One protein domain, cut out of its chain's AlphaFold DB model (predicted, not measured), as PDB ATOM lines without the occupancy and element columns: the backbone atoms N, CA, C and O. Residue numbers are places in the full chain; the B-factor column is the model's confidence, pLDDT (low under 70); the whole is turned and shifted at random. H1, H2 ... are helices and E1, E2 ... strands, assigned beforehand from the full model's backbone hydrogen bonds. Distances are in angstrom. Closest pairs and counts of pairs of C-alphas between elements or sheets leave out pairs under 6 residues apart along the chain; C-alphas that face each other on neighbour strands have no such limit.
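AT A GLANCE: This is residues 2 to 41, 120 to 132 and 190 to 341 of the 341 residues of an uncharacterized protein of Dethiosulfovibrio peptidovorans DSM 11002 (UniProt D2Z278). The domain has two lobes: a sandwich in which the strongly twisted sheet E1 E2 E14 E5 E6 faces the smaller sheet E3 E4 E13 E15 with crossed strands, and a small, loose, not fully closed barrel made by the three-stranded sheets E7 E12 E9 and E8 E11 E10. The chain passes from sandwich to barrel between E6 and E7 and returns between E12 and E13, while the short helix H1 sits where the lobes meet. The printed part has 205 residues, 102 of them in named elements, just under half, in the order E1 E2 E3 E4 H1 E5 E6 E7 E8 E9 E10 E11 E12 E13 E14 E15. The class is mostly strand, and neighbour strands are antiparallel. The whole is compact, with a radius of gyration of the C-alphas of 18.7 A and spans of 52 by 47 by 32 A.

IN THESE COORDINATES: E1, residues 4 to 8, begins at C-alpha 4 (6.563, 20.313, 30.001), and E2 is residues 32 to 38. E3, residues 123 to 132, is 25.3 A long and bends by 62 degrees at residue 129. E4 is residues 190 to 193 and H1 residues 195 to 199. E5, residues 202 to 210, is 23.7 A long, and E6 is residues 227 to 229. E7, residues 232 to 242, is 26.5 A long, bends by 67 degrees at residue 236 and ends at C-alpha 242 (-12.752, 42.830, 11.282). E8 is residues 249 to 251, E9 residues 257 to 265, E10 residues 273 to 276 and E11 residues 281 to 284. E12, residues 293 to 301 and 24.4 A long, runs on into E13, residues 304 to 306, at 93 degrees. E14, residues 313 to 321, is 26.5 A long, and E15, residues 334 to 340, ends at C-alpha 340 (1.599, 25.474, 27.920).

HOW THE PARTS SIT: The largest sheet runs E1 E2 E14 E5 E6, with E1 and E6 as edge strands. The hairpin E1 and E2 has N 5 and O 37 at 2.8 A, E2 and E14 have N 34 and O 317 at 2.8 A, and E14 and E5 have N 318 and O 205 at 2.8 A. The hairpin E5 and E6 has N 227 and O 204 at 2.8 A. The second sheet of the sandwich, two sheets face to face, is branched at E3. E4 and E13 lie on one side of E3, with N 129 and O 192 at 2.8 A and N 304 and O 125 at 2.8 A. E15 lies on the other side, with N 337 and O 126 at 2.9 A. The facing parts of these sheets are 9.6 A centre to centre, with strands at 41 degrees. H1 is on the branched sheet at a height of 7.0 A and only just over E4, on which 3 of its C-alphas fall; its one O i to N i+4 pair is within hydrogen-bond range. In the other lobe, E12 has N 298 and O 235 of E7 at 3.0 A and N 297 and O 262 of E9 at 2.9 A. E11 has N 282 and O 250 of E8 at 2.9 A, and O 283 of E11 is 2.8 A from N 274 of its hairpin partner E10. The closest C-alphas of E7 and E8, Gly 241 and Phe 250, are 6.5 A apart; E9 and E10 are near each other.

THE WHOLE: The C-alphas farthest apart, of Ala 12 and Gln 268, are 54.1 A apart. Residues 42 to 119 and 133 to 189 are not printed, with C-alpha gaps of 15.8 A and 6.5 A across the cuts. Of the links that are printed whole, E1 to E2, E5 to E6 and E14 to E15 are long. The mean pLDDT of the printed part is 89.9; it is under 70 at residue 17, residues 19 to 24 and residues 327 to 333.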
ATOM      1  N   PRO A   2      -0.655  19.302  29.808       84.75
ATOM      2  CA  PRO A   2       0.666  19.055  29.260       84.75
ATOM      3  C   PRO A   2       1.741  19.103  30.349       84.75
ATOM      4  O   PRO A   2       1.718  19.985  31.207       84.75
ATOM      5  N   ILE A   3       2.681  18.165  30.314       88.25
ATOM      6  CA  ILE A   3       3.782  18.062  31.271       88.25
ATOM      7  C   ILE A   3       5.063  18.461  30.551       88.25
ATOM      8  O   ILE A   3       5.723  17.649  29.901       88.25
ATOM      9  N   MET A   4       5.392  19.746  30.657       91.00
ATOM     10  CA  MET A   4       6.563  20.313  30.001       91.00
ATOM     11  C   MET A   4       7.830  20.028  30.800       91.00
ATOM     12  O   MET A   4       7.937  20.357  31.980       91.00
ATOM     13  N   GLN A   5       8.812  19.441  30.130       89.56
ATOM     14  CA  GLN A   5      10.131  19.158  30.666       89.56
ATOM     15  C   GLN A   5      11.160  19.960  29.879       89.56
ATOM     16  O   GLN A   5      11.386  19.715  28.692       89.56
ATOM     17  N   LEU A   6      11.807  20.904  30.556       89.50
ATOM     18  CA  LEU A   6      12.999  21.558  30.041       89.50
ATOM     19  C   LEU A   6      14.183  20.596  30.186       89.50
ATOM     20  O   LEU A   6      14.373  20.016  31.253       89.50
ATOM     21  N   ARG A   7      14.969  20.391  29.129       89.62
ATOM     22  CA  ARG A   7      16.135  19.490  29.134       89.62
ATOM     23  C   ARG A   7      17.340  20.135  28.458       89.62
ATOM     24  O   ARG A   7      17.199  21.041  27.635       89.62
ATOM     25  N   THR A   8      18.526  19.638  28.796       83.62
ATOM     26  CA  THR A   8      19.800  20.037  28.179       83.62
ATOM     27  C   THR A   8      19.828  19.794  26.659       83.62
ATOM     28  O   THR A   8      19.067  18.987  26.114       83.62
ATOM     29  N   SER A   9      20.735  20.478  25.947       78.88
ATOM     30  CA  SER A   9      20.934  20.342  24.487       78.88
ATOM     31  C   SER A   9      21.438  18.975  24.026       78.88
ATOM     32  O   SER A   9      21.362  18.667  22.836       78.88
ATOM     33  N   ASP A  10      21.876  18.107  24.926       81.50
ATOM     34  CA  ASP A  10      22.185  16.695  24.670       81.50
ATOM     35  C   ASP A  10      21.048  15.744  25.095       81.50
ATOM     36  O   ASP A  10      21.137  14.542  24.875       81.50
ATOM     37  N   ASP A  11      19.959  16.289  25.649       84.75
ATOM     38  CA  ASP A  11      18.765  15.576  26.116       84.75
ATOM     39  C   ASP A  11      19.000  14.677  27.342       84.75
ATOM     40  O   ASP A  11      18.113  13.916  27.753       84.75
ATOM     41  N   ALA A  12      20.184  14.776  27.952       80.88
ATOM     42  CA  ALA A  12      20.613  13.879  29.013       80.88
ATOM     43  C   ALA A  12      19.761  14.045  30.276       80.88
ATOM     44  O   ALA A  12      19.215  13.061  30.780       80.88
ATOM     45  N   TYR A  13      19.568  15.283  30.745       80.19
ATOM     46  CA  TYR A  13      18.948  15.542  32.045       80.19
ATOM     47  C   TYR A  13      17.819  16.577  31.972       80.19
ATOM     48  O   TYR A  13      17.949  17.582  31.262       80.19
ATOM     49  N   PRO A  14      16.710  16.361  32.710       82.88
ATOM     50  CA  PRO A  14      15.740  17.415  32.946       82.88
ATOM     51  C   PRO A  14      16.360  18.519  33.805       82.88
ATOM     52  O   PRO A  14      17.120  18.260  34.738       82.88
ATOM     53  N   LEU A  15      16.004  19.755  33.484       81.19
ATOM     54  CA  LEU A  15      16.381  20.957  34.202       81.19
ATOM     55  C   LEU A  15      15.126  21.561  34.824       81.19
ATOM     56  O   LEU A  15      14.093  21.691  34.170       81.19
ATOM     57  N   SER A  16      15.226  21.963  36.087       70.00
ATOM     58  CA  SER A  16      14.168  22.733  36.751       70.00
ATOM     59  C   SER A  16      14.198  24.212  36.355       70.00
ATOM     60  O   SER A  16      13.166  24.881  36.388       70.00
ATOM     61  N   ARG A  17      15.379  24.719  35.980       69.69
ATOM     62  CA  ARG A  17      15.617  26.097  35.545       69.69
ATOM     63  C   ARG A  17      16.801  26.170  34.584       69.69
ATOM     64  O   ARG A  17      17.690  25.320  34.624       69.69
ATOM     65  N   LEU A  18      16.801  27.203  33.752       70.25
ATOM     66  CA  LEU A  18      17.931  27.597  32.922       70.25
ATOM     67  C   LEU A  18      18.275  29.042  33.282       70.25
ATOM     68  O   LEU A  18      17.455  29.928  33.042       70.25
ATOM     69  N   ASP A  19      19.463  29.230  33.858       69.62
ATOM     70  CA  ASP A  19      19.981  30.519  34.318       69.62
ATOM     71  C   ASP A  19      21.212  30.903  33.484       69.62
ATOM     72  O   ASP A  19      22.035  30.048  33.147       69.62
ATOM     73  N   PHE A  20      21.361  32.191  33.176       64.44
ATOM     74  CA  PHE A  20      22.413  32.696  32.281       64.44
ATOM     75  C   PHE A  20      23.666  33.217  32.991       64.44
ATOM     76  O   PHE A  20      24.640  33.575  32.332       64.44
ATOM     77  N   GLY A  21      23.677  33.209  34.326       62.88
ATOM     78  CA  GLY A  21      24.783  33.757  35.107       62.88
ATOM     79  C   GLY A  21      25.032  35.243  34.815       62.88
ATOM     80  O   GLY A  21      24.134  35.974  34.407       62.88
ATOM     81  N   ALA A  22      26.257  35.707  35.055       62.16
ATOM     82  CA  ALA A  22      26.666  37.067  34.713       62.16
ATOM     83  C   ALA A  22      27.101  37.147  33.240       62.16
ATOM     84  O   ALA A  22      27.845  36.283  32.773       62.16
ATOM     85  N   ILE A  23      26.674  38.194  32.531       64.00
ATOM     86  CA  ILE A  23      27.086  38.484  31.152       64.00
ATOM     87  C   ILE A  23      27.546  39.940  31.088       64.00
ATOM     88  O   ILE A  23      26.869  40.821  31.618       64.00
ATOM     89  N   ASP A  24      28.684  40.186  30.439       67.69
ATOM     90  CA  ASP A  24      29.237  41.531  30.279       67.69
ATOM     91  C   ASP A  24      28.376  42.383  29.335       67.69
ATOM     92  O   ASP A  24      27.851  41.907  28.321       67.69
ATOM     93  N   THR A  25      28.255  43.674  29.639       73.62
ATOM     94  CA  THR A  25      27.526  44.625  28.794       73.62
ATOM     95  C   THR A  25      28.182  44.771  27.417       73.62
ATOM     96  O   THR A  25      29.390  44.603  27.245       73.62
ATOM     97  N   GLY A  26      27.371  45.060  26.397       77.25
ATOM     98  CA  GLY A  26      27.845  45.184  25.016       77.25
ATOM     99  C   GLY A  26      28.243  43.864  24.350       77.25
ATOM    100  O   GLY A  26      28.905  43.887  23.311       77.25
ATOM    101  N   THR A  27      27.863  42.717  24.922       79.75
ATOM    102  CA  THR A  27      28.154  41.395  24.359       79.75
ATOM    103  C   THR A  27      26.886  40.626  23.994       79.75
ATOM    104  O   THR A  27      25.806  40.823  24.555       79.75
ATOM    105  N   THR A  28      27.030  39.718  23.027       85.56
ATOM    106  CA  THR A  28      26.042  38.677  22.741       85.56
ATOM    107  C   THR A  28      26.623  37.341  23.170       85.56
ATOM    108  O   THR A  28      27.732  36.983  22.768       85.56
ATOM    109  N   SER A  29      25.875  36.593  23.977       83.94
ATOM    110  CA  SER A  29      26.287  35.274  24.439       83.94
ATOM    111  C   SER A  29      26.369  34.274  23.283       83.94
ATOM    112  O   SER A  29      25.708  34.405  22.248       83.94
ATOM    113  N   VAL A  30      27.115  33.190  23.498       84.12
ATOM    114  CA  VAL A  30      26.963  31.984  22.676       84.12
ATOM    115  C   VAL A  30      25.528  31.459  22.826       84.12
ATOM    116  O   VAL A  30      24.900  31.622  23.876       84.12
ATOM    117  N   GLN A  31      25.000  30.851  21.764       88.38
ATOM    118  CA  GLN A  31      23.685  30.215  21.796       88.38
ATOM    119  C   GLN A  31      23.730  28.965  22.675       88.38
ATOM    120  O   GLN A  31      24.583  28.097  22.490       88.38
ATOM    121  N   ILE A  32      22.768  28.849  23.582       86.69
ATOM    122  CA  ILE A  32      22.540  27.659  24.392       86.69
ATOM    123  C   ILE A  32      21.339  26.922  23.808       86.69
ATOM    124  O   ILE A  32      20.240  27.468  23.726       86.69
ATOM    125  N   GLY A  33      21.553  25.679  23.386       89.00
ATOM    126  CA  GLY A  33      20.459  24.796  22.992       89.00
ATOM    127  C   GLY A  33      19.728  24.246  24.217       89.00
ATOM    128  O   GLY A  33      20.353  23.898  25.219       89.00
ATOM    129  N   PHE A  34      18.415  24.102  24.122       90.75
ATOM    130  CA  PHE A  34      17.608  23.358  25.082       90.75
ATOM    131  C   PHE A  34      16.503  22.595  24.357       90.75
ATOM    132  O   PHE A  34      16.138  22.922  23.226       90.75
ATOM    133  N   ARG A  35      15.972  21.559  25.006       93.06
ATOM    134  CA  ARG A  35      14.788  20.846  24.526       93.06
ATOM    135  C   ARG A  35      13.609  21.117  25.432       93.06
ATOM    136  O   ARG A  35      13.745  21.069  26.653       93.06
ATOM    137  N   LEU A  36      12.458  21.358  24.822       93.88
ATOM    138  CA  LEU A  36      11.170  21.350  25.503       93.88
ATOM    139  C   LEU A  36      10.442  20.084  25.114       93.88
ATOM    140  O   LEU A  36      10.042  19.948  23.964       93.88
ATOM    141  N   TRP A  37      10.288  19.169  26.058       94.31
ATOM    142  CA  TRP A  37       9.535  17.941  25.856       94.31
ATOM    143  C   TRP A  37       8.166  18.037  26.490       94.31
ATOM    144  O   TRP A  37       8.037  18.514  27.614       94.31
ATOM    145  N   ASN A  38       7.171  17.491  25.811       94.75
ATOM    146  CA  ASN A  38       5.913  17.139  26.427       94.75
ATOM    147  C   ASN A  38       5.993  15.673  26.869       94.75
ATOM    148  O   ASN A  38       5.768  14.774  26.063       94.75
ATOM    149  N   ASP A  39       6.357  15.447  28.135       93.25
ATOM    150  CA  ASP A  39       6.457  14.121  28.761       93.25
ATOM    151  C   ASP A  39       7.370  13.145  28.003       93.25
ATOM    152  O   ASP A  39       6.917  12.200  27.356       93.25
ATOM    153  N   ARG A  40       8.688  13.392  28.055       94.31
ATOM    154  CA  ARG A  40       9.670  12.564  27.347       94.31
ATOM    155  C   ARG A  40       9.593  11.105  27.830       94.31
ATOM    156  O   ARG A  40       9.860  10.849  29.008       94.31
ATOM    157  N   PRO A  41       9.352  10.142  26.927       94.06
ATOM    158  CA  PRO A  41       9.340   8.727  27.266       94.06
ATOM    159  C   PRO A  41      10.690   8.234  27.775       94.06
ATOM    160  O   PRO A  41      11.749   8.653  27.297       94.06
ATOM    161  N   ALA A 120      -0.047  19.584  23.989       92.62
ATOM    162  CA  ALA A 120      -0.010  21.036  24.120       92.62
ATOM    163  C   ALA A 120      -0.247  21.687  22.762       92.62
ATOM    164  O   ALA A 120       0.559  21.557  21.838       92.62
ATOM    165  N   ASN A 121      -1.343  22.427  22.657       89.25
ATOM    166  CA  ASN A 121      -1.727  23.155  21.455       89.25
ATOM    167  C   ASN A 121      -1.214  24.601  21.457       89.25
ATOM    168  O   ASN A 121      -1.398  25.300  20.461       89.25
ATOM    169  N   ALA A 122      -0.636  25.070  22.562       87.00
ATOM    170  CA  ALA A 122       0.253  26.225  22.602       87.00
ATOM    171  C   ALA A 122       1.352  26.018  23.630       87.00
ATOM    172  O   ALA A 122       1.081  25.588  24.750       87.00
ATOM    173  N   VAL A 123       2.574  26.377  23.250       93.12
ATOM    174  CA  VAL A 123       3.720  26.432  24.150       93.12
ATOM    175  C   VAL A 123       4.378  27.786  23.962       93.12
ATOM    176  O   VAL A 123       4.866  28.109  22.890       93.12
ATOM    177  N   ILE A 124       4.358  28.612  24.997       94.31
ATOM    178  CA  ILE A 124       4.985  29.926  24.982       94.31
ATOM    179  C   ILE A 124       6.172  29.888  25.926       94.31
ATOM    180  O   ILE A 124       6.061  29.412  27.059       94.31
ATOM    181  N   VAL A 125       7.304  30.416  25.476       93.75
ATOM    182  CA  VAL A 125       8.435  30.694  26.356       93.75
ATOM    183  C   VAL A 125       8.525  32.186  26.632       93.75
ATOM    184  O   VAL A 125       8.278  33.008  25.755       93.75
ATOM    185  N   THR A 126       8.877  32.539  27.859       93.81
ATOM    186  CA  THR A 126       9.145  33.914  28.287       93.81
ATOM    187  C   THR A 126      10.276  33.914  29.315       93.81
ATOM    188  O   THR A 126      10.747  32.852  29.728       93.81
ATOM    189  N   MET A 127      10.730  35.096  29.713       90.19
ATOM    190  CA  MET A 127      11.765  35.274  30.728       90.19
ATOM    191  C   MET A 127      11.244  36.145  31.862       90.19
ATOM    192  O   MET A 127      10.619  37.178  31.622       90.19
ATOM    193  N   GLU A 128      11.547  35.729  33.084       88.75
ATOM    194  CA  GLU A 128      11.208  36.438  34.317       88.75
ATOM    195  C   GLU A 128      12.396  36.422  35.281       88.75
ATOM    196  O   GLU A 128      13.235  35.518  35.235       88.75
ATOM    197  N   GLN A 129      12.461  37.398  36.180       87.62
ATOM    198  CA  GLN A 129      13.317  37.305  37.355       87.62
ATOM    199  C   GLN A 129      12.622  36.519  38.452       87.62
ATOM    200  O   GLN A 129      11.406  36.616  38.616       87.62
ATOM    201  N   VAL A 130      13.410  35.781  39.234       88.06
ATOM    202  CA  VAL A 130      12.911  35.071  40.413       88.06
ATOM    203  C   VAL A 130      13.798  35.357  41.615       88.06
ATOM    204  O   VAL A 130      14.992  35.069  41.601       88.06
ATOM    205  N   ALA A 131      13.192  35.876  42.680       89.69
ATOM    206  CA  ALA A 131      13.794  35.937  44.004       89.69
ATOM    207  C   ALA A 131      13.261  34.776  44.853       89.69
ATOM    208  O   ALA A 131      12.053  34.545  44.916       89.69
ATOM    209  N   GLY A 132      14.171  34.036  45.486       90.44
ATOM    210  CA  GLY A 132      13.840  32.932  46.381       90.44
ATOM    211  C   GLY A 132      14.432  33.167  47.762       90.44
ATOM    212  O   GLY A 132      15.633  33.407  47.875       90.44
ATOM    213  N   PHE A 190       9.204  34.718  44.504       94.44
ATOM    214  CA  PHE A 190       8.660  35.917  43.887       94.44
ATOM    215  C   PHE A 190       9.166  36.058  42.455       94.44
ATOM    216  O   PHE A 190      10.371  36.132  42.229       94.44
ATOM    217  N   SER A 191       8.240  36.075  41.499       92.12
ATOM    218  CA  SER A 191       8.510  36.221  40.067       92.12
ATOM    219  C   SER A 191       8.109  37.618  39.605       92.12
ATOM    220  O   SER A 191       7.007  38.086  39.916       92.12
ATOM    221  N   TYR A 192       8.992  38.291  38.873       92.88
ATOM    222  CA  TYR A 192       8.800  39.683  38.473       92.88
ATOM    223  C   TYR A 192       9.572  40.043  37.201       92.88
ATOM    224  O   TYR A 192      10.466  39.327  36.753       92.88
ATOM    225  N   VAL A 193       9.217  41.182  36.615       92.25
ATOM    226  CA  VAL A 193       9.944  41.804  35.510       92.25
ATOM    227  C   VAL A 193      10.896  42.852  36.073       92.25
ATOM    228  O   VAL A 193      10.459  43.776  36.759       92.25
ATOM    229  N   ASP A 194      12.177  42.732  35.752       89.19
ATOM    230  CA  ASP A 194      13.210  43.734  36.027       89.19
ATOM    231  C   ASP A 194      13.566  44.528  34.750       89.19
ATOM    232  O   ASP A 194      13.045  44.229  33.669       89.19
ATOM    233  N   PRO A 195      14.460  45.534  34.816       86.69
ATOM    234  CA  PRO A 195      14.877  46.296  33.640       86.69
ATOM    235  C   PRO A 195      15.450  45.450  32.498       86.69
ATOM    236  O   PRO A 195      15.339  45.833  31.334       86.69
ATOM    237  N   VAL A 196      16.042  44.293  32.798       83.00
ATOM    238  CA  VAL A 196      16.660  43.423  31.792       83.00
ATOM    239  C   VAL A 196      15.639  42.561  31.070       83.00
ATOM    240  O   VAL A 196      15.660  42.491  29.837       83.00
ATOM    241  N   CYS A 197      14.703  41.961  31.804       87.94
ATOM    242  CA  CYS A 197      13.548  41.299  31.216       87.94
ATOM    243  C   CYS A 197      12.740  42.314  30.401       87.94
ATOM    244  O   CYS A 197      12.423  42.049  29.246       87.94
ATOM    245  N   GLN A 198      12.501  43.516  30.936       92.06
ATOM    246  CA  GLN A 198      11.797  44.591  30.227       92.06
ATOM    247  C   GLN A 198      12.506  45.011  28.929       92.06
ATOM    248  O   GLN A 198      11.856  45.220  27.897       92.06
ATOM    249  N   GLY A 199      13.839  45.098  28.952       88.81
ATOM    250  CA  GLY A 199      14.667  45.422  27.787       88.81
ATOM    251  C   GLY A 199      14.607  44.375  26.668       88.81
ATOM    252  O   GLY A 199      14.861  44.691  25.501       88.81
ATOM    253  N   GLY A 200      14.202  43.140  26.984       88.56
ATOM    254  CA  GLY A 200      14.152  42.034  26.030       88.56
ATOM    255  C   GLY A 200      15.536  41.593  25.575       88.56
ATOM    256  O   GLY A 200      15.756  41.429  24.376       88.56
ATOM    257  N   TYR A 201      16.478  41.482  26.514       88.75
ATOM    258  CA  TYR A 201      17.857  41.077  26.216       88.75
ATOM    259  C   TYR A 201      17.983  39.574  25.985       88.75
ATOM    260  O   TYR A 201      18.907  39.135  25.311       88.75
ATOM    261  N   TYR A 202      17.044  38.783  26.497       89.06
ATOM    262  CA  TYR A 202      16.946  37.363  26.191       89.06
ATOM    263  C   TYR A 202      16.221  37.163  24.873       89.06
ATOM    264  O   TYR A 202      15.171  37.762  24.636       89.06
ATOM    265  N   GLU A 203      16.753  36.291  24.028       92.81
ATOM    266  CA  GLU A 203      16.171  36.017  22.725       92.81
ATOM    267  C   GLU A 203      16.165  34.520  22.440       92.81
ATOM    268  O   GLU A 203      17.179  33.841  22.612       92.81
ATOM    269  N   THR A 204      15.042  34.010  21.949       94.81
ATOM    270  CA  THR A 204      14.870  32.592  21.629       94.81
ATOM    271  C   THR A 204      14.579  32.370  20.155       94.81
ATOM    272  O   THR A 204      14.108  33.269  19.464       94.81
ATOM    273  N   ARG A 205      14.805  31.149  19.690       95.44
ATOM    274  CA  ARG A 205      14.207  30.622  18.466       95.44
ATOM    275  C   ARG A 205      13.967  29.125  18.597       95.44
ATOM    276  O   ARG A 205      14.704  28.443  19.313       95.44
ATOM    277  N   SER A 206      12.994  28.617  17.865       95.38
ATOM    278  CA  SER A 206      12.677  27.200  17.734       95.38
ATOM    279  C   SER A 206      13.065  26.702  16.345       95.38
ATOM    280  O   SER A 206      12.643  27.243  15.325       95.38
ATOM    281  N   SER A 207      13.918  25.684  16.289       94.75
ATOM    282  CA  SER A 207      14.304  25.052  15.030       94.75
ATOM    283  C   SER A 207      14.716  23.610  15.289       94.75
ATOM    284  O   SER A 207      15.797  23.318  15.807       94.75
ATOM    285  N   GLY A 208      13.831  22.703  14.913       93.62
ATOM    286  CA  GLY A 208      13.989  21.268  15.028       93.62
ATOM    287  C   GLY A 208      12.917  20.628  15.902       93.62
ATOM    288  O   GLY A 208      12.459  21.177  16.906       93.62
ATOM    289  N   LEU A 209      12.578  19.401  15.526       94.62
ATOM    290  CA  LEU A 209      11.580  18.570  16.181       94.62
ATOM    291  C   LEU A 209      12.227  17.265  16.656       94.62
ATOM    292  O   LEU A 209      12.975  16.630  15.911       94.62
ATOM    293  N   ASP A 210      11.905  16.853  17.876       94.62
ATOM    294  CA  ASP A 210      12.173  15.513  18.387       94.62
ATOM    295  C   ASP A 210      10.833  14.759  18.444       94.62
ATOM    296  O   ASP A 210      10.037  14.951  19.359       94.62
ATOM    297  N   ASN A 211      10.549  13.939  17.428       94.50
ATOM    298  CA  ASN A 211       9.289  13.197  17.286       94.50
ATOM    299  C   ASN A 211       9.571  11.693  17.122       94.50
ATOM    300  O   ASN A 211       9.489  11.169  16.011       94.50
ATOM    301  N   PRO A 212       9.977  11.001  18.205       93.12
ATOM    302  CA  PRO A 212      10.437   9.613  18.133       93.12
ATOM    303  C   PRO A 212       9.330   8.619  17.770       93.12
ATOM    304  O   PRO A 212       9.640   7.496  17.390       93.12
ATOM    305  N   TYR A 213       8.066   9.025  17.914       93.50
ATOM    306  CA  TYR A 213       6.887   8.195  17.682       93.50
ATOM    307  C   TYR A 213       5.985   8.751  16.578       93.50
ATOM    308  O   TYR A 213       4.782   8.510  16.601       93.50
ATOM    309  N   SER A 214       6.534   9.557  15.667       93.19
ATOM    310  CA  SER A 214       5.834  10.037  14.469       93.19
ATOM    311  C   SER A 214       4.435  10.617  14.740       93.19
ATOM    312  O   SER A 214       3.494  10.394  13.982       93.19
ATOM    313  N   GLN A 215       4.289  11.376  15.831       92.75
ATOM    314  CA  GLN A 215       3.057  12.087  16.166       92.75
ATOM    315  C   GLN A 215       2.627  12.988  15.005       92.75
ATOM    316  O   GLN A 215       3.452  13.692  14.413       92.75
ATOM    317  N   ASN A 216       1.330  12.978  14.711       91.75
ATOM    318  CA  ASN A 216       0.738  13.782  13.649       91.75
ATOM    319  C   ASN A 216       0.578  15.252  14.062       91.75
ATOM    320  O   ASN A 216       0.657  15.613  15.241       91.75
ATOM    321  N   ASP A 217       0.300  16.102  13.070       90.06
ATOM    322  CA  ASP A 217       0.001  17.523  13.255       90.06
ATOM    323  C   ASP A 217       1.090  18.283  14.014       90.06
ATOM    324  O   ASP A 217       0.795  19.144  14.840       90.06
ATOM    325  N   MET A 218       2.354  17.961  13.746       90.00
ATOM    326  CA  MET A 218       3.500  18.746  14.189       90.00
ATOM    327  C   MET A 218       4.367  19.114  12.996       90.00
ATOM    328  O   MET A 218       4.783  18.251  12.226       90.00
ATOM    329  N   ALA A 219       4.672  20.401  12.878       90.06
ATOM    330  CA  ALA A 219       5.635  20.926  11.922       90.06
ATOM    331  C   ALA A 219       6.740  21.661  12.677       90.06
ATOM    332  O   ALA A 219       6.454  22.339  13.665       90.06
ATOM    333  N   ASP A 220       7.982  21.517  12.214       91.56
ATOM    334  CA  ASP A 220       9.101  22.330  12.689       91.56
ATOM    335  C   ASP A 220       8.805  23.817  12.427       91.56
ATOM    336  O   ASP A 220       8.350  24.171  11.340       91.56
ATOM    337  N   ASP A 221       9.071  24.669  13.418       90.69
ATOM    338  CA  ASP A 221       8.928  26.123  13.278       90.69
ATOM    339  C   ASP A 221       9.989  26.683  12.310       90.69
ATOM    340  O   ASP A 221       9.771  27.707  11.664       90.69
ATOM    341  N   ALA A 222      11.123  25.977  12.174       93.81
ATOM    342  CA  ALA A 222      12.217  26.276  11.251       93.81
ATOM    343  C   ALA A 222      12.703  27.738  11.323       93.81
ATOM    344  O   ALA A 222      13.057  28.352  10.312       93.81
ATOM    345  N   GLU A 223      12.740  28.306  12.530       95.56
ATOM    346  CA  GLU A 223      13.003  29.727  12.711       95.56
ATOM    347  C   GLU A 223      14.474  30.076  12.469       95.56
ATOM    348  O   GLU A 223      15.415  29.537  13.071       95.56
ATOM    349  N   THR A 224      14.681  31.063  11.601       94.12
ATOM    350  CA  THR A 224      16.004  31.639  11.332       94.12
ATOM    351  C   THR A 224      16.297  32.860  12.200       94.12
ATOM    352  O   THR A 224      17.461  33.183  12.426       94.12
ATOM    353  N   ALA A 225      15.256  33.550  12.669       94.81
ATOM    354  CA  ALA A 225      15.362  34.750  13.490       94.81
ATOM    355  C   ALA A 225      15.238  34.419  14.980       94.81
ATOM    356  O   ALA A 225      14.617  33.430  15.350       94.81
ATOM    357  N   PHE A 226      15.831  35.272  15.814       95.12
ATOM    358  CA  PHE A 226      15.663  35.250  17.262       95.12
ATOM    359  C   PHE A 226      14.599  36.271  17.679       95.12
ATOM    360  O   PHE A 226      14.580  37.394  17.174       95.12
ATOM    361  N   PHE A 227      13.746  35.883  18.621       95.50
ATOM    362  CA  PHE A 227      12.633  36.664  19.144       95.50
ATOM    363  C   PHE A 227      12.886  37.032  20.600       95.50
ATOM    364  O   PHE A 227      13.271  36.186  21.406       95.50
ATOM    365  N   LYS A 228      12.667  38.304  20.937       94.50
ATOM    366  CA  LYS A 228      12.890  38.829  22.287       94.50
ATOM    367  C   LYS A 228      11.893  38.248  23.282       94.50
ATOM    368  O   LYS A 228      10.703  38.174  22.992       94.50
ATOM    369  N   LEU A 229      12.381  37.939  24.475       94.00
ATOM    370  CA  LEU A 229      11.613  37.411  25.594       94.00
ATOM    371  C   LEU A 229      11.616  38.365  26.782       94.00
ATOM    372  O   LEU A 229      12.571  39.116  26.978       94.00
ATOM    373  N   GLY A 230      10.578  38.256  27.608       91.81
ATOM    374  CA  GLY A 230      10.455  38.977  28.864       91.81
ATOM    375  C   GLY A 230       9.975  40.417  28.703       91.81
ATOM    376  O   GLY A 230      10.024  41.021  27.625       91.81
ATOM    377  N   GLY A 231       9.501  40.959  29.820       93.75
ATOM    378  CA  GLY A 231       8.919  42.292  29.895       93.75
ATOM    379  C   GLY A 231       7.398  42.272  29.936       93.75
ATOM    380  O   GLY A 231       6.761  41.343  29.436       93.75
ATOM    381  N   ALA A 232       6.833  43.326  30.516       95.38
ATOM    382  CA  ALA A 232       5.402  43.582  30.559       95.38
ATOM    383  C   ALA A 232       5.084  44.861  29.776       95.38
ATOM    384  O   ALA A 232       5.801  45.862  29.858       95.38
ATOM    385  N   PHE A 233       4.018  44.820  28.986       96.38
ATOM    386  CA  PHE A 233       3.633  45.903  28.085       96.38
ATOM    387  C   PHE A 233       2.124  46.083  28.096       96.38
ATOM    388  O   PHE A 233       1.391  45.140  28.385       96.38
ATOM    389  N   SER A 234       1.675  47.275  27.714       96.12
ATOM    390  CA  SER A 234       0.265  47.570  27.473       96.12
ATOM    391  C   SER A 234       0.077  48.044  26.042       96.12
ATOM    392  O   SER A 234       0.943  48.714  25.476       96.12
ATOM    393  N   VAL A 235      -1.056  47.682  25.459       96.06
ATOM    394  CA  VAL A 235      -1.484  48.124  24.137       96.06
ATOM    395  C   VAL A 235      -2.869  48.728  24.272       96.06
ATOM    396  O   VAL A 235      -3.730  48.162  24.939       96.06
ATOM    397  N   GLU A 236      -3.075  49.859  23.609       97.25
ATOM    398  CA  GLU A 236      -4.367  50.528  23.520       97.25
ATOM    399  C   GLU A 236      -4.856  50.530  22.072       97.25
ATOM    400  O   GLU A 236      -4.087  50.668  21.115       97.25
ATOM    401  N   ASN A 237      -6.164  50.391  21.922       96.44
ATOM    402  CA  ASN A 237      -6.937  50.477  20.700       96.44
ATOM    403  C   ASN A 237      -6.423  49.562  19.572       96.44
ATOM    404  O   ASN A 237      -6.511  49.898  18.380       96.44
ATOM    405  N   ARG A 238      -5.875  48.392  19.934       96.62
ATOM    406  CA  ARG A 238      -5.284  47.432  18.996       96.62
ATOM    407  C   ARG A 238      -6.366  46.847  18.107       96.62
ATOM    408  O   ARG A 238      -7.245  46.153  18.601       96.62
ATOM    409  N   LEU A 239      -6.263  47.048  16.794       97.31
ATOM    410  CA  LEU A 239      -7.084  46.309  15.836       97.31
ATOM    411  C   LEU A 239      -6.664  44.833  15.829       97.31
ATOM    412  O   LEU A 239      -5.534  44.511  15.457       97.31
ATOM    413  N   VAL A 240      -7.586  43.970  16.244       96.12
ATOM    414  CA  VAL A 240      -7.419  42.511  16.343       96.12
ATOM    415  C   VAL A 240      -8.028  41.821  15.121       96.12
ATOM    416  O   VAL A 240      -7.553  40.785  14.666       96.12
ATOM    417  N   GLY A 241      -9.056  42.424  14.527       96.81
ATOM    418  CA  GLY A 241      -9.607  41.978  13.256       96.81
ATOM    419  C   GLY A 241     -10.861  42.741  12.867       96.81
ATOM    420  O   GLY A 241     -11.266  43.688  13.539       96.81
ATOM    421  N   THR A 242     -11.487  42.292  11.786       97.62
ATOM    422  CA  THR A 242     -12.752  42.830  11.282       97.62
ATOM    423  C   THR A 242     -13.754  41.691  11.176       97.62
ATOM    424  O   THR A 242     -13.409  40.602  10.710       97.62
ATOM    425  N   GLY A 243     -14.973  41.925  11.652       96.56
ATOM    426  CA  GLY A 243     -16.073  40.976  11.566       96.56
ATOM    427  C   GLY A 243     -16.481  40.694  10.125       96.56
ATOM    428  O   GLY A 243     -16.479  41.580   9.273       96.56
ATOM    429  N   ASP A 244     -16.861  39.446   9.871       96.75
ATOM    430  CA  ASP A 244     -17.408  38.984   8.590       96.75
ATOM    431  C   ASP A 244     -18.844  38.438   8.738       96.75
ATOM    432  O   ASP A 244     -19.402  37.869   7.801       96.75
ATOM    433  N   GLY A 245     -19.455  38.587   9.921       96.25
ATOM    434  CA  GLY A 245     -20.776  38.046  10.247       96.25
ATOM    435  C   GLY A 245     -20.809  36.548  10.583       96.25
ATOM    436  O   GLY A 245     -21.878  36.033  10.906       96.25
ATOM    437  N   SER A 246     -19.676  35.838  10.540       96.94
ATOM    438  CA  SER A 246     -19.594  34.382  10.749       96.94
ATOM    439  C   SER A 246     -18.456  33.931  11.680       96.94
ATOM    440  O   SER A 246     -18.640  33.023  12.496       96.94
ATOM    441  N   LYS A 247     -17.290  34.580  11.615       96.19
ATOM    442  CA  LYS A 247     -16.097  34.299  12.409       96.19
ATOM    443  C   LYS A 247     -16.278  34.804  13.835       96.19
ATOM    444  O   LYS A 247     -16.558  35.974  14.074       96.19
ATOM    445  N   LYS A 248     -16.077  33.903  14.798       97.25
ATOM    446  CA  LYS A 248     -16.182  34.200  16.238       97.25
ATOM    447  C   LYS A 248     -14.841  34.309  16.950       97.25
ATOM    448  O   LYS A 248     -14.789  34.878  18.033       97.25
ATOM    449  N   ILE A 249     -13.787  33.736  16.372       97.56
ATOM    450  CA  ILE A 249     -12.471  33.611  17.002       97.56
ATOM    451  C   ILE A 249     -11.503  34.541  16.291       97.56
ATOM    452  O   ILE A 249     -11.353  34.445  15.074       97.56
ATOM    453  N   PHE A 250     -10.826  35.402  17.040       97.44
ATOM    454  CA  PHE A 250      -9.812  36.309  16.519       97.44
ATOM    455  C   PHE A 250      -8.499  36.119  17.277       97.44
ATOM    456  O   PHE A 250      -8.496  35.938  18.493       97.44
ATOM    457  N   ASP A 251      -7.393  36.142  16.538       95.12
ATOM    458  CA  ASP A 251      -6.038  36.094  17.081       95.12
ATOM    459  C   ASP A 251      -5.549  37.531  17.288       95.12
ATOM    460  O   ASP A 251      -5.584  38.339  16.359       95.12
ATOM    461  N   THR A 252      -5.129  37.866  18.506       94.06
ATOM    462  CA  THR A 252      -4.570  39.186  18.828       94.06
ATOM    463  C   THR A 252      -3.151  39.352  18.278       94.06
ATOM    464  O   THR A 252      -2.637  40.473  18.202       94.06
ATOM    465  N   GLY A 253      -2.495  38.246  17.910       92.00
ATOM    466  CA  GLY A 253      -1.076  38.172  17.590       92.00
ATOM    467  C   GLY A 253      -0.181  38.423  18.805       92.00
ATOM    468  O   GLY A 253       1.009  38.672  18.637       92.00
ATOM    469  N   THR A 254      -0.745  38.439  20.018       93.88
ATOM    470  CA  THR A 254      -0.020  38.717  21.262       93.88
ATOM    471  C   THR A 254      -0.312  37.624  22.292       93.88
ATOM    472  O   THR A 254      -1.385  37.648  22.902       93.88
ATOM    473  N   PRO A 255       0.607  36.663  22.495       93.88
ATOM    474  CA  PRO A 255       0.450  35.651  23.534       93.88
ATOM    475  C   PRO A 255       0.626  36.262  24.934       93.88
ATOM    476  O   PRO A 255       1.104  37.385  25.078       93.88
ATOM    477  N   LEU A 256       0.273  35.490  25.966       94.44
ATOM    478  CA  LEU A 256       0.413  35.854  27.387       94.44
ATOM    479  C   LEU A 256      -0.260  37.185  27.765       94.44
ATOM    480  O   LEU A 256       0.335  38.037  28.428       94.44
ATOM    481  N   ILE A 257      -1.522  37.357  27.370       95.62
ATOM    482  CA  ILE A 257      -2.341  38.484  27.828       95.62
ATOM    483  C   ILE A 257      -2.604  38.323  29.328       95.62
ATOM    484  O   ILE A 257      -3.127  37.297  29.766       95.62
ATOM    485  N   ARG A 258      -2.234  39.334  30.115       93.00
ATOM    486  CA  ARG A 258      -2.395  39.348  31.575       93.00
ATOM    487  C   ARG A 258      -3.761  39.882  31.969       93.00
ATOM    488  O   ARG A 258      -4.474  39.250  32.741       93.00
ATOM    489  N   GLU A 259      -4.120  41.028  31.408       92.88
ATOM    490  CA  GLU A 259      -5.353  41.737  31.721       92.88
ATOM    491  C   GLU A 259      -5.901  42.398  30.462       92.88
ATOM    492  O   GLU A 259      -5.147  42.949  29.661       92.88
ATOM    493  N   VAL A 260      -7.219  42.352  30.295       96.38
ATOM    494  CA  VAL A 260      -7.930  43.120  29.274       96.38
ATOM    495  C   VAL A 260      -8.709  44.207  29.982       96.38
ATOM    496  O   VAL A 260      -9.593  43.910  30.782       96.38
ATOM    497  N   SER A 261      -8.390  45.456  29.672       96.25
ATOM    498  CA  SER A 261      -9.113  46.605  30.211       96.25
ATOM    499  C   SER A 261     -10.316  46.967  29.348       96.25
ATOM    500  O   SER A 261     -11.287  47.514  29.867       96.25
ATOM    501  N   LYS A 262     -10.280  46.665  28.040       97.25
ATOM    502  CA  LYS A 262     -11.359  47.036  27.118       97.25
ATOM    503  C   LYS A 262     -11.427  46.160  25.873       97.25
ATOM    504  O   LYS A 262     -10.402  45.829  25.281       97.25
ATOM    505  N   VAL A 263     -12.645  45.872  25.411       97.75
ATOM    506  CA  VAL A 263     -12.908  45.284  24.087       97.75
ATOM    507  C   VAL A 263     -14.012  46.070  23.398       97.75
ATOM    508  O   VAL A 263     -15.083  46.264  23.965       97.75
ATOM    509  N   LEU A 264     -13.762  46.511  22.168       97.81
ATOM    510  CA  LEU A 264     -14.715  47.223  21.323       97.81
ATOM    511  C   LEU A 264     -15.054  46.387  20.085       97.81
ATOM    512  O   LEU A 264     -14.155  45.892  19.408       97.81
ATOM    513  N   VAL A 265     -16.337  46.301  19.742       97.31
ATOM    514  CA  VAL A 265     -16.828  45.750  18.472       97.31
ATOM    515  C   VAL A 265     -17.667  46.815  17.775       97.31
ATOM    516  O   VAL A 265     -18.655  47.294  18.327       97.31
ATOM    517  N   GLY A 266     -17.250  47.245  16.580       95.81
ATOM    518  CA  GLY A 266     -17.918  48.337  15.860       95.81
ATOM    519  C   GLY A 266     -17.947  49.654  16.653       95.81
ATOM    520  O   GLY A 266     -18.888  50.434  16.537       95.81
ATOM    521  N   GLY A 267     -16.947  49.875  17.513       95.38
ATOM    522  CA  GLY A 267     -16.846  51.045  18.391       95.38
ATOM    523  C   GLY A 267     -17.680  50.980  19.676       95.38
ATOM    524  O   GLY A 267     -17.622  51.921  20.464       95.38
ATOM    525  N   GLN A 268     -18.425  49.897  19.915       96.38
ATOM    526  CA  GLN A 268     -19.176  49.681  21.154       96.38
ATOM    527  C   GLN A 268     -18.446  48.708  22.069       96.38
ATOM    528  O   GLN A 268     -17.913  47.705  21.605       96.38
ATOM    529  N   GLU A 269     -18.430  49.002  23.364       97.25
ATOM    530  CA  GLU A 269     -17.796  48.131  24.347       97.25
ATOM    531  C   GLU A 269     -18.599  46.849  24.552       97.25
ATOM    532  O   GLU A 269     -19.829  46.875  24.636       97.25
ATOM    533  N   VAL A 270     -17.893  45.723  24.612       95.62
ATOM    534  CA  VAL A 270     -18.481  44.398  24.805       95.62
ATOM    535  C   VAL A 270     -17.781  43.670  25.944       95.62
ATOM    536  O   VAL A 270     -16.571  43.785  26.121       95.62
ATOM    537  N   THR A 271     -18.548  42.885  26.696       94.38
ATOM    538  CA  THR A 271     -18.054  42.092  27.834       94.38
ATOM    539  C   THR A 271     -18.302  40.591  27.677       94.38
ATOM    540  O   THR A 271     -17.693  39.797  28.386       94.38
ATOM    541  N   ASP A 272     -19.158  40.182  26.732       91.75
ATOM    542  CA  ASP A 272     -19.464  38.773  26.451       91.75
ATOM    543  C   ASP A 272     -18.449  38.165  25.472       91.75
ATOM    544  O   ASP A 272     -18.674  38.054  24.260       91.75
ATOM    545  N   TYR A 273     -17.283  37.813  26.006       96.12
ATOM    546  CA  TYR A 273     -16.236  37.107  25.283       96.12
ATOM    547  C   TYR A 273     -15.466  36.167  26.212       96.12
ATOM    548  O   TYR A 273     -15.349  36.389  27.415       96.12
ATOM    549  N   ALA A 274     -14.893  35.118  25.631       96.44
ATOM    550  CA  ALA A 274     -13.908  34.268  26.282       96.44
ATOM    551  C   ALA A 274     -12.518  34.592  25.728       96.44
ATOM    552  O   ALA A 274     -12.334  34.683  24.512       96.44
ATOM    553  N   LEU A 275     -11.531  34.733  26.610       95.06
ATOM    554  CA  LEU A 275     -10.142  34.956  26.231       95.06
ATOM    555  C   LEU A 275      -9.294  33.730  26.560       95.06
ATOM    556  O   LEU A 275      -9.338  33.189  27.662       95.06
ATOM    557  N   ASN A 276      -8.486  33.314  25.595       94.12
ATOM    558  CA  ASN A 276      -7.364  32.431  25.841       94.12
ATOM    559  C   ASN A 276      -6.111  33.279  26.066       94.12
ATOM    560  O   ASN A 276      -5.464  33.708  25.109       94.12
ATOM    561  N   ASN A 277      -5.776  33.494  27.335       92.81
ATOM    562  CA  ASN A 277      -4.663  34.348  27.742       92.81
ATOM    563  C   ASN A 277      -3.306  33.827  27.255       92.81
ATOM    564  O   ASN A 277      -2.428  34.619  26.936       92.81
ATOM    565  N   VAL A 278      -3.132  32.504  27.154       92.69
ATOM    566  CA  VAL A 278      -1.863  31.898  26.723       92.69
ATOM    567  C   VAL A 278      -1.647  32.123  25.230       92.69
ATOM    568  O   VAL A 278      -0.600  32.628  24.833       92.69
ATOM    569  N   LYS A 279      -2.651  31.790  24.410       91.31
ATOM    570  CA  LYS A 279      -2.576  31.914  22.946       91.31
ATOM    571  C   LYS A 279      -2.740  33.340  22.437       91.31
ATOM    572  O   LYS A 279      -2.286  33.624  21.339       91.31
ATOM    573  N   GLY A 280      -3.417  34.200  23.193       93.38
ATOM    574  CA  GLY A 280      -3.859  35.492  22.679       93.38
ATOM    575  C   GLY A 280      -5.023  35.354  21.698       93.38
ATOM    576  O   GLY A 280      -5.049  36.020  20.673       93.38
ATOM    577  N   THR A 281      -5.996  34.479  21.970       95.12
ATOM    578  CA  THR A 281      -7.187  34.347  21.105       95.12
ATOM    579  C   THR A 281      -8.453  34.733  21.847       95.12
ATOM    580  O   THR A 281      -8.754  34.146  22.889       95.12
ATOM    581  N   ILE A 282      -9.224  35.659  21.287       97.19
ATOM    582  CA  ILE A 282     -10.527  36.086  21.805       97.19
ATOM    583  C   ILE A 282     -11.655  35.392  21.034       97.19
ATOM    584  O   ILE A 282     -11.605  35.277  19.810       97.19
ATOM    585  N   THR A 283     -12.666  34.902  21.750       97.62
ATOM    586  CA  THR A 283     -13.840  34.217  21.193       97.62
ATOM    587  C   THR A 283     -15.116  34.911  21.646       97.62
ATOM    588  O   THR A 283     -15.376  35.002  22.842       97.62
ATOM    589  N   PHE A 284     -15.937  35.358  20.699       97.44
ATOM    590  CA  PHE A 284     -17.221  36.001  20.984       97.44
ATOM    591  C   PHE A 284     -18.381  35.000  20.978       97.44
ATOM    592  O   PHE A 284     -18.398  34.059  20.178       97.44
ATOM    593  N   GLY A 285     -19.393  35.236  21.819       94.50
ATOM    594  CA  GLY A 285     -20.625  34.437  21.828       94.50
ATOM    595  C   GLY A 285     -21.382  34.510  20.494       94.50
ATOM    596  O   GLY A 285     -21.809  33.485  19.943       94.50
ATOM    597  N   ALA A 286     -21.463  35.707  19.909       94.69
ATOM    598  CA  ALA A 286     -21.992  35.972  18.571       94.69
ATOM    599  C   ALA A 286     -20.888  36.495  17.642       94.69
ATOM    600  O   ALA A 286     -19.987  37.204  18.082       94.69
ATOM    601  N   ALA A 287     -20.948  36.141  16.355       96.62
ATOM    602  CA  ALA A 287     -19.978  36.645  15.387       96.62
ATOM    603  C   ALA A 287     -20.164  38.162  15.210       96.62
ATOM    604  O   ALA A 287     -21.299  38.594  14.978       96.62
ATOM    605  N   PRO A 288     -19.092  38.972  15.300       97.25
ATOM    606  CA  PRO A 288     -19.155  40.383  14.949       97.25
ATOM    607  C   PRO A 288     -19.715  40.577  13.536       97.25
ATOM    608  O   PRO A 288     -19.372  39.826  12.618       97.25
ATOM    609  N   ALA A 289     -20.580  41.578  13.366       97.06
ATOM    610  CA  ALA A 289     -21.196  41.878  12.078       97.06
ATOM    611  C   ALA A 289     -20.142  42.248  11.020       97.06
ATOM    612  O   ALA A 289     -19.018  42.632  11.350       97.06
ATOM    613  N   VAL A 290     -20.527  42.142   9.746       97.56
ATOM    614  CA  VAL A 290     -19.679  42.533   8.611       97.56
ATOM    615  C   VAL A 290     -19.151  43.955   8.822       97.56
ATOM    616  O   VAL A 290     -19.889  44.832   9.277       97.56
ATOM    617  N   ASP A 291     -17.862  44.147   8.551       96.50
ATOM    618  CA  ASP A 291     -17.127  45.414   8.668       96.50
ATOM    619  C   ASP A 291     -17.009  45.986  10.095       96.50
ATOM    620  O   ASP A 291     -16.444  47.061  10.295       96.50
ATOM    621  N   SER A 292     -17.474  45.263  11.121       97.44
ATOM    622  CA  SER A 292     -17.303  45.687  12.513       97.44
ATOM    623  C   SER A 292     -15.873  45.432  12.975       97.44
ATOM    624  O   SER A 292     -15.454  44.284  13.122       97.44
ATOM    625  N   GLU A 293     -15.113  46.496  13.228       98.00
ATOM    626  CA  GLU A 293     -13.771  46.376  13.800       98.00
ATOM    627  C   GLU A 293     -13.829  45.798  15.216       98.00
ATOM    628  O   GLU A 293     -14.605  46.262  16.051       98.00
ATOM    629  N   VAL A 294     -12.968  44.818  15.483       97.94
ATOM    630  CA  VAL A 294     -12.699  44.278  16.814       97.94
ATOM    631  C   VAL A 294     -11.413  44.916  17.322       97.94
ATOM    632  O   VAL A 294     -10.338  44.696  16.750       97.94
ATOM    633  N   ARG A 295     -11.513  45.711  18.388       97.94
ATOM    634  CA  ARG A 295     -10.376  46.402  19.004       97.94
ATOM    635  C   ARG A 295     -10.247  46.070  20.480       97.94
ATOM    636  O   ARG A 295     -11.253  45.818  21.135       97.94
ATOM    637  N   MET A 296      -9.023  46.064  20.992       97.75
ATOM    638  CA  MET A 296      -8.750  45.700  22.381       97.75
ATOM    639  C   MET A 296      -7.698  46.601  23.026       97.75
ATOM    640  O   MET A 296      -6.721  46.981  22.373       97.75
ATOM    641  N   ASP A 297      -7.889  46.839  24.321       98.06
ATOM    642  CA  ASP A 297      -6.912  47.427  25.233       98.06
ATOM    643  C   ASP A 297      -6.523  46.339  26.239       98.06
ATOM    644  O   ASP A 297      -7.391  45.726  26.871       98.06
ATOM    645  N   TYR A 298      -5.234  46.035  26.348       97.44
ATOM    646  CA  TYR A 298      -4.762  44.930  27.180       97.44
ATOM    647  C   TYR A 298      -3.300  45.080  27.587       97.44
ATOM    648  O   TYR A 298      -2.511  45.738  26.908       97.44
ATOM    649  N   SER A 299      -2.933  44.416  28.681       96.88
ATOM    650  CA  SER A 299      -1.549  44.211  29.095       96.88
ATOM    651  C   SER A 299      -1.101  42.776  28.824       96.88
ATOM    652  O   SER A 299      -1.904  41.840  28.847       96.88
ATOM    653  N   TYR A 300       0.181  42.581  28.530       96.19
ATOM    654  CA  TYR A 300       0.735  41.273  28.181       96.19
ATOM    655  C   TYR A 300       2.183  41.103  28.647       96.19
ATOM    656  O   TYR A 300       2.916  42.081  28.814       96.19
ATOM    657  N   GLU A 301       2.594  39.848  28.839       95.56
ATOM    658  CA  GLU A 301       4.005  39.470  28.955       95.56
ATOM    659  C   GLU A 301       4.564  39.177  27.559       95.56
ATOM    660  O   GLU A 301       3.962  38.443  26.775       95.56
ATOM    661  N   ARG A 302       5.739  39.708  27.218       95.69
ATOM    662  CA  ARG A 302       6.368  39.377  25.934       95.69
ATOM    663  C   ARG A 302       6.922  37.951  25.976       95.69
ATOM    664  O   ARG A 302       8.022  37.714  26.469       95.69
ATOM    665  N   GLY A 303       6.168  37.021  25.407       95.19
ATOM    666  CA  GLY A 303       6.603  35.654  25.142       95.19
ATOM    667  C   GLY A 303       6.763  35.369  23.653       95.19
ATOM    668  O   GLY A 303       6.246  36.095  22.803       95.19
ATOM    669  N   HIS A 304       7.453  34.274  23.349       95.06
ATOM    670  CA  HIS A 304       7.547  33.719  22.004       95.06
ATOM    671  C   HIS A 304       6.798  32.397  21.926       95.06
ATOM    672  O   HIS A 304       7.017  31.504  22.752       95.06
ATOM    673  N   ALA A 305       5.915  32.281  20.938       92.62
ATOM    674  CA  ALA A 305       5.203  31.045  20.679       92.62
ATOM    675  C   ALA A 305       6.143  30.051  20.004       92.62
ATOM    676  O   ALA A 305       6.644  30.288  18.912       92.62
ATOM    677  N   ILE A 306       6.349  28.925  20.666       90.00
ATOM    678  CA  ILE A 306       6.991  27.752  20.101       90.00
ATOM    679  C   ILE A 306       5.852  26.822  19.689       90.00
ATOM    680  O   ILE A 306       4.866  26.694  20.421       90.00
ATOM    681  N   GLY A 307       5.926  26.249  18.486       86.06
ATOM    682  CA  GLY A 307       4.821  25.487  17.910       86.06
ATOM    683  C   GLY A 307       4.281  24.406  18.851       86.06
ATOM    684  O   GLY A 307       4.904  24.031  19.846       86.06
ATOM    685  N   ASN A 308       3.104  23.869  18.534       91.62
ATOM    686  CA  ASN A 308       2.486  22.821  19.343       91.62
ATOM    687  C   ASN A 308       3.453  21.651  19.625       91.62
ATOM    688  O   ASN A 308       4.318  21.314  18.806       91.62
ATOM    689  N   ILE A 309       3.293  21.037  20.798       94.81
ATOM    690  CA  ILE A 309       4.101  19.897  21.240       94.81
ATOM    691  C   ILE A 309       3.144  18.786  21.664       94.81
ATOM    692  O   ILE A 309       2.532  18.834  22.736       94.81
ATOM    693  N   ARG A 310       2.995  17.784  20.798       94.88
ATOM    694  CA  ARG A 310       2.216  16.573  21.086       94.88
ATOM    695  C   ARG A 310       2.873  15.775  22.202       94.88
ATOM    696  O   ARG A 310       4.075  15.919  22.441       94.88
ATOM    697  N   GLN A 311       2.090  14.948  22.883       94.06
ATOM    698  CA  GLN A 311       2.629  14.036  23.890       94.06
ATOM    699  C   GLN A 311       3.813  13.226  23.334       94.06
ATOM    700  O   GLN A 311       3.865  12.893  22.146       94.06
ATOM    701  N   TRP A 312       4.782  12.931  24.196       94.75
ATOM    702  CA  TRP A 312       5.978  12.145  23.883       94.75
ATOM    703  C   TRP A 312       6.890  12.735  22.809       94.75
ATOM    704  O   TRP A 312       7.682  12.013  22.204       94.75
ATOM    705  N   SER A 313       6.782  14.037  22.570       95.06
ATOM    706  CA  SER A 313       7.568  14.754  21.569       95.06
ATOM    707  C   SER A 313       8.212  15.998  22.163       95.06
ATOM    708  O   SER A 313       7.851  16.435  23.258       95.06
ATOM    709  N   GLY A 314       9.166  16.586  21.446       94.75
ATOM    710  CA  GLY A 314       9.854  17.786  21.886       94.75
ATOM    711  C   GLY A 314      10.244  18.751  20.774       94.75
ATOM    712  O   GLY A 314      10.257  18.417  19.589       94.75
ATOM    713  N   ARG A 315      10.568  19.975  21.187       94.88
ATOM    714  CA  ARG A 315      11.056  21.074  20.347       94.88
ATOM    715  C   ARG A 315      12.500  21.386  20.692       94.88
ATOM    716  O   ARG A 315      12.851  21.485  21.872       94.88
ATOM    717  N   ARG A 316      13.321  21.598  19.667       94.56
ATOM    718  CA  ARG A 316      14.692  22.086  19.822       94.56
ATOM    719  C   ARG A 316      14.684  23.599  19.768       94.56
ATOM    720  O   ARG A 316      14.314  24.202  18.765       94.56
ATOM    721  N   CYS A 317      15.106  24.197  20.864       94.50
ATOM    722  CA  CYS A 317      15.082  25.630  21.049       94.50
ATOM    723  C   CYS A 317      16.500  26.127  21.309       94.50
ATOM    724  O   CYS A 317      17.354  25.405  21.827       94.50
ATOM    725  N   PHE A 318      16.750  27.377  20.955       92.50
ATOM    726  CA  PHE A 318      18.030  28.030  21.161       92.50
ATOM    727  C   PHE A 318      17.775  29.350  21.853       92.50
ATOM    728  O   PHE A 318      16.967  30.141  21.380       92.50
ATOM    729  N   LEU A 319      18.486  29.587  22.944       90.44
ATOM    730  CA  LEU A 319      18.418  30.818  23.713       90.44
ATOM    731  C   LEU A 319      19.769  31.514  23.650       90.44
ATOM    732  O   LEU A 319      20.823  30.875  23.674       90.44
ATOM    733  N   ARG A 320      19.742  32.834  23.562       89.00
ATOM    734  CA  ARG A 320      20.921  33.680  23.711       89.00
ATOM    735  C   ARG A 320      20.549  34.937  24.472       89.00
ATOM    736  O   ARG A 320      19.369  35.255  24.617       89.00
ATOM    737  N   VAL A 321      21.567  35.666  24.900       86.75
ATOM    738  CA  VAL A 321      21.394  36.972  25.527       86.75
ATOM    739  C   VAL A 321      22.196  38.007  24.755       86.75
ATOM    740  O   VAL A 321      23.353  37.768  24.420       86.75
ATOM    741  N   SER A 322      21.576  39.142  24.468       87.06
ATOM    742  CA  SER A 322      22.159  40.281  23.766       87.06
ATOM    743  C   SER A 322      22.060  41.507  24.678       87.06
ATOM    744  O   SER A 322      21.016  42.161  24.713       87.06
ATOM    745  N   LEU A 323      23.123  41.800  25.438       83.00
ATOM    746  CA  LEU A 323      23.161  42.956  26.340       83.00
ATOM    747  C   LEU A 323      23.717  44.180  25.606       83.00
ATOM    748  O   LEU A 323      24.845  44.125  25.109       83.00
ATOM    749  N   PRO A 324      22.999  45.311  25.567       82.19
ATOM    750  CA  PRO A 324      23.556  46.549  25.042       82.19
ATOM    751  C   PRO A 324      24.626  47.133  25.989       82.19
ATOM    752  O   PRO A 324      24.742  46.734  27.149       82.19
ATOM    753  N   TYR A 325      25.445  48.061  25.486       79.12
ATOM    754  CA  TYR A 325      26.544  48.684  26.248       79.12
ATOM    755  C   TYR A 325      26.073  49.536  27.433       79.12
ATOM    756  O   TYR A 325      26.825  49.746  28.379       79.12
ATOM    757  N   ASP A 326      24.844  50.033  27.368       74.81
ATOM    758  CA  ASP A 326      24.178  50.849  28.381       74.81
ATOM    759  C   ASP A 326      23.238  50.029  29.279       74.81
ATOM    760  O   ASP A 326      22.460  50.596  30.048       74.81
ATOM    761  N   ALA A 327      23.306  48.693  29.208       69.75
ATOM    762  CA  ALA A 327      22.576  47.836  30.127       69.75
ATOM    763  C   ALA A 327      22.988  48.127  31.585       69.75
ATOM    764  O   ALA A 327      24.160  48.414  31.849       69.75
ATOM    765  N   PRO A 328      22.051  48.046  32.546       65.38
ATOM    766  CA  PRO A 328      22.385  48.220  33.953       65.38
ATOM    767  C   PRO A 328      23.446  47.192  34.374       65.38
ATOM    768  O   PRO A 328      23.334  46.011  34.049       65.38
ATOM    769  N   ASN A 329      24.483  47.642  35.089       52.06
ATOM    770  CA  ASN A 329      25.516  46.765  35.641       52.06
ATOM    771  C   ASN A 329      24.905  45.883  36.738       52.06
ATOM    772  O   ASN A 329      24.782  46.318  37.884       52.06
ATOM    773  N   SER A 330      24.539  44.648  36.417       52.94
ATOM    774  CA  SER A 330      24.109  43.669  37.414       52.94
ATOM    775  C   SER A 330      24.433  42.241  36.977       52.94
ATOM    776  O   SER A 330      24.574  41.934  35.795       52.94
ATOM    777  N   VAL A 331      24.593  41.350  37.959       54.25
ATOM    778  CA  VAL A 331      24.566  39.901  37.726       54.25
ATOM    779  C   VAL A 331      23.109  39.538  37.454       54.25
ATOM    780  O   VAL A 331      22.255  39.725  38.316       54.25
ATOM    781  N   LEU A 332      22.817  39.069  36.244       57.62
ATOM    782  CA  LEU A 332      21.451  38.927  35.745       57.62
ATOM    783  C   LEU A 332      21.041  37.461  35.717       57.62
ATOM    784  O   LEU A 332      21.231  36.754  34.734       57.62
ATOM    785  N   THR A 333      20.447  36.992  36.806       64.81
ATOM    786  CA  THR A 333      19.934  35.621  36.896       64.81
ATOM    787  C   THR A 333      18.454  35.551  36.532       64.81
ATOM    788  O   THR A 333      17.637  35.299  37.408       64.81
ATOM    789  N   ALA A 334      18.086  35.751  35.264       70.12
ATOM    790  CA  ALA A 334      16.702  35.502  34.852       70.12
ATOM    791  C   ALA A 334      16.461  34.018  34.549       70.12
ATOM    792  O   ALA A 334      17.362  33.293  34.117       70.12
ATOM    793  N   ARG A 335      15.209  33.599  34.725       84.81
ATOM    794  CA  ARG A 335      14.732  32.236  34.529       84.81
ATOM    795  C   ARG A 335      13.859  32.148  33.281       84.81
ATOM    796  O   ARG A 335      12.921  32.925  33.100       84.81
ATOM    797  N   LEU A 336      14.116  31.122  32.471       88.19
ATOM    798  CA  LEU A 336      13.196  30.700  31.416       88.19
ATOM    799  C   LEU A 336      11.911  30.130  32.026       88.19
ATOM    800  O   LEU A 336      11.946  29.153  32.782       88.19
ATOM    801  N   ARG A 337      10.771  30.708  31.653       89.25
ATOM    802  CA  ARG A 337       9.440  30.211  32.004       89.25
ATOM    803  C   ARG A 337       8.758  29.656  30.762       89.25
ATOM    804  O   ARG A 337       8.727  30.294  29.713       89.25
ATOM    805  N   VAL A 338       8.199  28.457  30.903       90.25
ATOM    806  CA  VAL A 338       7.425  27.772  29.865       90.25
ATOM    807  C   VAL A 338       5.970  27.749  30.308       90.25
ATOM    808  O   VAL A 338       5.663  27.300  31.411       90.25
ATOM    809  N   ILE A 339       5.080  28.239  29.454       91.31
ATOM    810  CA  ILE A 339       3.636  28.206  29.653       91.31
ATOM    811  C   ILE A 339       3.046  27.345  28.545       91.31
ATOM    812  O   ILE A 339       3.322  27.579  27.372       91.31
ATOM    813  N   SER A 340       2.232  26.355  28.900       90.50
ATOM    814  CA  SER A 340       1.599  25.474  27.920       90.50
ATOM    815  C   SER A 340       0.121  25.264  28.199       90.50
ATOM    816  O   SER A 340      -0.288  25.208  29.360       90.50
ATOM    817  N   GLN A 341      -0.644  25.076  27.127       85.75
ATOM    818  CA  GLN A 341      -2.060  24.724  27.157       85.75
ATOM    819  C   GLN A 341      -2.378  23.650  26.125       85.75
ATOM    820  O   GLN A 341      -1.909  23.769  24.968       85.75
TER     821      GLN A 341